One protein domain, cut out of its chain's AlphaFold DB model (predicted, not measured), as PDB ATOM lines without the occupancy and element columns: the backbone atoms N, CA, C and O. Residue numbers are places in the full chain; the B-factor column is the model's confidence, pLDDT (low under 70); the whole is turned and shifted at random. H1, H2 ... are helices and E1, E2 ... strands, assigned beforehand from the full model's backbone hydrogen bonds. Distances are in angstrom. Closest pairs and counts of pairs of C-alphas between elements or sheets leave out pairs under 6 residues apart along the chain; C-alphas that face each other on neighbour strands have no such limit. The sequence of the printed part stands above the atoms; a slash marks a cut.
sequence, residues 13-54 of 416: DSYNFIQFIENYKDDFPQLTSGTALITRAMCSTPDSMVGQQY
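AT A GLANCE: This is residues 13 to 54 of the 416 residues of the protein "Hypothetical protein" of Rotaria socialis (UniProt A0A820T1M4). An elongated, open U, with helix H1 as one side and short helix H2 leading into strand E1 as the other; the loop of residues 25 to 33 joins the sides at one end. Beyond E1 the printed part folds back on itself. There are 42 residues with two named helices and one named strand, in the order H1, H2, E1; it is mostly helix, with under half of the residues in named elements. It is only just loose, close to compact, with a radius of gyration of the C-alphas of 11.2 A and spans of 34 by 18 by 10 A.

IN THESE COORDINATES: H1, residues 13 to 24, runs 16.5 A from C-alpha 13 at (42.360, -2.356, -25.077). H2 is residues 34 to 38. E1, residues 43 to 45, ends at C-alpha 45, (29.962, -4.755, -22.620), and pairs with no named strand.

HOW THE PARTS SIT: H1 touches H2 with its residues 18 to 22 alone; the closest C-alphas, of Ile 18 and Ile 38, are 7.0 A apart. E1 is apart from H1 and H2. In both helices every O i to N i+4 pair is within hydrogen-bond range.

THE WHOLE: The C-alphas farthest apart, of Pro 29 and Ser 48, are 34.7 A apart. The printed part has no cut. The link from H1 to H2 is short, that from H2 to E1 tight. Residues 28 to 37, 45 to 49, 51 and 53 to 54 are under pLDDT 70.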
ATOM      1  N   ASP A  13      41.833  -1.727 -23.857       73.44
ATOM      2  CA  ASP A  13      42.360  -2.356 -25.077       73.44
ATOM      3  C   ASP A  13      41.590  -1.894 -26.317       73.44
ATOM      4  O   ASP A  13      42.189  -1.433 -27.292       73.44
ATOM      5  N   SER A  14      40.255  -1.938 -26.257       74.50
ATOM      6  CA  SER A  14      39.389  -1.441 -27.328       74.50
ATOM      7  C   SER A  14      39.510   0.072 -27.500       74.50
ATOM      8  O   SER A  14      39.495   0.555 -28.632       74.50
ATOM      9  N   TYR A  15      39.692   0.828 -26.408       75.12
ATOM     10  CA  TYR A  15      39.968   2.265 -26.486       75.12
ATOM     11  C   TYR A  15      41.289   2.553 -27.215       75.12
ATOM     12  O   TYR A  15      41.304   3.343 -28.156       75.12
ATOM     13  N   ASN A  16      42.376   1.864 -26.855       75.12
ATOM     14  CA  ASN A  16      43.680   2.002 -27.507       75.12
ATOM     15  C   ASN A  16      43.631   1.582 -28.988       75.12
ATOM     16  O   ASN A  16      44.234   2.239 -29.836       75.12
ATOM     17  N   PHE A  17      42.874   0.533 -29.323       76.38
ATOM     18  CA  PHE A  17      42.641   0.113 -30.708       76.38
ATOM     19  C   PHE A  17      41.854   1.158 -31.517       76.38
ATOM     20  O   PHE A  17      42.199   1.446 -32.663       76.38
ATOM     21  N   ILE A  18      40.828   1.770 -30.922       76.56
ATOM     22  CA  ILE A  18      40.032   2.817 -31.574       76.56
ATOM     23  C   ILE A  18      40.834   4.113 -31.725       76.56
ATOM     24  O   ILE A  18      40.799   4.708 -32.798       76.56
ATOM     25  N   GLN A  19      41.637   4.487 -30.726       77.44
ATOM     26  CA  GLN A  19      42.610   5.581 -30.821       77.44
ATOM     27  C   GLN A  19      43.660   5.326 -31.911       77.44
ATOM     28  O   GLN A  19      43.981   6.229 -32.681       77.44
ATOM     29  N   PHE A  20      44.171   4.099 -32.042       77.50
ATOM     30  CA  PHE A  20      45.051   3.739 -33.156       77.50
ATOM     31  C   PHE A  20      44.352   3.972 -34.506       77.50
ATOM     32  O   PHE A  20      44.894   4.660 -35.369       77.50
ATOM     33  N   ILE A  21      43.120   3.489 -34.679       76.44
ATOM     34  CA  ILE A  21      42.361   3.713 -35.920       76.44
ATOM     35  C   ILE A  21      42.086   5.204 -36.152       76.44
ATOM     36  O   ILE A  21      42.168   5.656 -37.288       76.44
ATOM     37  N   GLU A  22      41.795   5.986 -35.112       78.06
ATOM     38  CA  GLU A  22      41.555   7.428 -35.230       78.06
ATOM     39  C   GLU A  22      42.791   8.205 -35.700       78.06
ATOM     40  O   GLU A  22      42.652   9.110 -36.533       78.06
ATOM     41  N   ASN A  23      43.974   7.833 -35.206       80.00
ATOM     42  CA  ASN A  23      45.249   8.453 -35.568       80.00
ATOM     43  C   ASN A  23      45.734   8.038 -36.967       80.00
ATOM     44  O   ASN A  23      46.286   8.870 -37.680       80.00
ATOM     45  N   TYR A  24      45.491   6.791 -37.384       75.31
ATOM     46  CA  TYR A  24      45.959   6.249 -38.670       75.31
ATOM     47  C   TYR A  24      44.875   6.176 -39.767       75.31
ATOM     48  O   TYR A  24      45.121   5.635 -40.844       75.31
ATOM     49  N   LYS A  25      43.667   6.715 -39.538       75.56
ATOM     50  CA  LYS A  25      42.546   6.666 -40.506       75.56
ATOM     51  C   LYS A  25      42.901   7.223 -41.889       75.56
ATOM     52  O   LYS A  25      42.393   6.716 -42.883       75.56
ATOM     53  N   ASP A  26      43.764   8.237 -41.933       75.75
ATOM     54  CA  ASP A  26      44.157   8.933 -43.160       75.75
ATOM     55  C   ASP A  26      45.280   8.181 -43.912       75.75
ATOM     56  O   ASP A  26      45.355   8.248 -45.138       75.75
ATOM     57  N   ASP A  27      46.083   7.376 -43.200       74.38
ATOM     58  CA  ASP A  27      47.140   6.517 -43.766       74.38
ATOM     59  C   ASP A  27      46.595   5.215 -44.382       74.38
ATOM     60  O   ASP A  27      47.261   4.561 -45.189       74.38
ATOM     61  N   PHE A  28      45.362   4.830 -44.035       62.62
ATOM     62  CA  PHE A  28      44.673   3.668 -44.592       62.62
ATOM     63  C   PHE A  28      43.565   4.097 -45.570       62.62
ATOM     64  O   PHE A  28      42.390   4.043 -45.215       62.62
ATOM     65  N   PRO A  29      43.865   4.413 -46.849       58.34
ATOM     66  CA  PRO A  29      42.858   4.864 -47.820       58.34
ATOM     67  C   PRO A  29      41.777   3.817 -48.145       58.34
ATOM     68  O   PRO A  29      40.765   4.145 -48.755       58.34
ATOM     69  N   GLN A  30      41.952   2.555 -47.731       59.12
ATOM     70  CA  GLN A  30      40.897   1.533 -47.780       59.12
ATOM     71  C   GLN A  30      39.806   1.764 -46.715       59.12
ATOM     72  O   GLN A  30      38.659   1.361 -46.906       59.12
ATOM     73  N   LEU A  31      40.129   2.466 -45.624       62.31
ATOM     74  CA  LEU A  31      39.186   3.007 -44.648       62.31
ATOM     75  C   LEU A  31      38.611   4.343 -45.153       62.31
ATOM     76  O   LEU A  31      38.588   5.333 -44.429       62.31
ATOM     77  N   THR A  32      38.059   4.355 -46.373       55.78
ATOM     78  CA  THR A  32      37.368   5.511 -47.001       55.78
ATOM     79  C   THR A  32      36.253   6.130 -46.150       55.78
ATOM     80  O   THR A  32      35.740   7.198 -46.471       55.78
ATOM     81  N   SER A  33      35.858   5.464 -45.065       64.00
ATOM     82  CA  SER A  33      34.914   5.955 -44.071       64.00
ATOM     83  C   SER A  33      35.407   5.734 -42.629       64.00
ATOM     84  O   SER A  33      34.612   5.428 -41.745       64.00
ATOM     85  N   GLY A  34      36.711   5.889 -42.362       63.97
ATOM     86  CA  GLY A  34      37.319   5.714 -41.031       63.97
ATOM     87  C   GLY A  34      36.587   6.469 -39.911       63.97
ATOM     88  O   GLY A  34      36.234   5.883 -38.892       63.97
ATOM     89  N   THR A  35      36.220   7.730 -40.143       68.00
ATOM     90  CA  THR A  35      35.363   8.519 -39.235       68.00
ATOM     91  C   THR A  35      33.953   7.940 -39.057       68.00
ATOM     92  O   THR A  35      33.421   7.970 -37.949       68.00
ATOM     93  N   ALA A  36      33.343   7.364 -40.100       67.69
ATOM     94  CA  ALA A  36      32.042   6.689 -40.006       67.69
ATOM     95  C   ALA A  36      32.118   5.320 -39.295       67.69
ATOM     96  O   ALA A  36      31.134   4.867 -38.714       67.69
ATOM     97  N   LEU A  37      33.276   4.653 -39.346       69.12
ATOM     98  CA  LEU A  37      33.558   3.420 -38.609       69.12
ATOM     99  C   LEU A  37      33.712   3.703 -37.110       69.12
ATOM    100  O   LEU A  37      33.104   3.003 -36.306       69.12
ATOM    101  N   ILE A  38      34.455   4.751 -36.743       72.94
ATOM    102  CA  ILE A  38      34.666   5.150 -35.343       72.94
ATOM    103  C   ILE A  38      33.359   5.684 -34.722       72.94
ATOM    104  O   ILE A  38      32.983   5.257 -33.637       72.94
ATOM    105  N   THR A  39      32.596   6.531 -35.427       70.62
ATOM    106  CA  THR A  39      31.284   7.038 -34.939       70.62
ATOM    107  C   THR A  39      30.202   5.960 -34.800       70.62
ATOM    108  O   THR A  39      29.179   6.198 -34.160       70.62
ATOM    109  N   ARG A  40      30.410   4.770 -35.376       71.81
ATOM    110  CA  ARG A  40      29.524   3.602 -35.233       71.81
ATOM    111  C   ARG A  40      30.087   2.519 -34.308       71.81
ATOM    112  O   ARG A  40      29.414   1.512 -34.104       71.81
ATOM    113  N   ALA A  41      31.277   2.720 -33.740       74.44
ATOM    114  CA  ALA A  41      31.820   1.851 -32.707       74.44
ATOM    115  C   ALA A  41      31.074   2.120 -31.391       74.44
ATOM    116  O   ALA A  41      31.248   3.167 -30.759       74.44
ATOM    117  N   MET A  42      30.221   1.177 -30.998       77.00
ATOM    118  CA  MET A  42      29.445   1.228 -29.760       77.00
ATOM    119  C   MET A  42      29.940   0.169 -28.779       77.00
ATOM    120  O   MET A  42      30.233  -0.958 -29.177       77.00
ATOM    121  N   CYS A  43      29.989   0.524 -27.499       75.81
ATOM    122  CA  CYS A  43      30.120  -0.418 -26.398       75.81
ATOM    123  C   CYS A  43      28.991  -1.452 -26.440       75.81
ATOM    124  O   CYS A  43      27.821  -1.099 -26.617       75.81
ATOM    125  N   SER A  44      29.318  -2.709 -26.173       79.19
ATOM    126  CA  SER A  44      28.333  -3.776 -25.963       79.19
ATOM    127  C   SER A  44      28.553  -4.562 -24.670       79.19
ATOM    128  O   SER A  44      27.678  -5.312 -24.258       79.19
ATOM    129  N   THR A  45      29.699  -4.370 -24.014       67.75
ATOM    130  CA  THR A  45      29.962  -4.755 -22.620       67.75
ATOM    131  C   THR A  45      30.920  -3.726 -21.993       67.75
ATOM    132  O   THR A  45      31.639  -3.057 -22.742       67.75
ATOM    133  N   PRO A  46      30.982  -3.574 -20.655       60.38
ATOM    134  CA  PRO A  46      30.053  -4.130 -19.665       60.38
ATOM    135  C   PRO A  46      28.637  -3.543 -19.807       60.38
ATOM    136  O   PRO A  46      28.457  -2.503 -20.441       60.38
ATOM    137  N   ASP A  47      27.643  -4.187 -19.190       66.88
ATOM    138  CA  ASP A  47      26.220  -3.804 -19.278       66.88
ATOM    139  C   ASP A  47      25.956  -2.331 -18.911       66.88
ATOM    140  O   ASP A  47      25.090  -1.677 -19.487       66.88
ATOM    141  N   SER A  48      26.766  -1.772 -18.008       65.00
ATOM    142  CA  SER A  48      26.728  -0.365 -17.588       65.00
ATOM    143  C   SER A  48      27.128   0.651 -18.667       65.00
ATOM    144  O   SER A  48      26.949   1.852 -18.461       65.00
ATOM    145  N   MET A  49      27.683   0.202 -19.796       62.44
ATOM    146  CA  MET A  49      28.185   1.055 -20.879       62.44
ATOM    147  C   MET A  49      27.543   0.761 -22.243       62.44
ATOM    148  O   MET A  49      27.868   1.441 -23.212       62.44
ATOM    149  N   VAL A  50      26.633  -0.212 -22.349       72.31
ATOM    150  CA  VAL A  50      26.040  -0.651 -23.630       72.31
ATOM    151  C   VAL A  50      25.425   0.515 -24.409       72.31
ATOM    152  O   VAL A  50      24.702   1.344 -23.863       72.31
ATOM    153  N   GLY A  51      25.719   0.579 -25.709       69.38
ATOM    154  CA  GLY A  51      25.245   1.626 -26.615       69.38
ATOM    155  C   GLY A  51      26.012   2.951 -26.537       69.38
ATOM    156  O   GLY A  51      25.812   3.804 -27.403       69.38
ATOM    157  N   GLN A  52      26.916   3.143 -25.566       70.00
ATOM    158  CA  GLN A  52      27.792   4.319 -25.551       70.00
ATOM    159  C   GLN A  52      28.777   4.279 -26.727       70.00
ATOM    160  O   GLN A  52      29.281   3.223 -27.101       70.00
ATOM    161  N   GLN A  53      29.059   5.439 -27.317       68.81
ATOM    162  CA  GLN A  53      30.042   5.576 -28.394       68.81
ATOM    163  C   GLN A  53      31.427   5.889 -27.820       68.81
ATOM    164  O   GLN A  53      31.558   6.790 -26.988       68.81
ATOM    165  N   TYR A  54      32.463   5.232 -28.345       66.81
ATOM    166  CA  TYR A  54      33.845   5.375 -27.861       66.81
ATOM    167  C   TYR A  54      34.431   6.798 -27.960       66.81
ATOM    168  O   TYR A  54      35.386   7.123 -27.262       66.81
TER     169      TYR A  54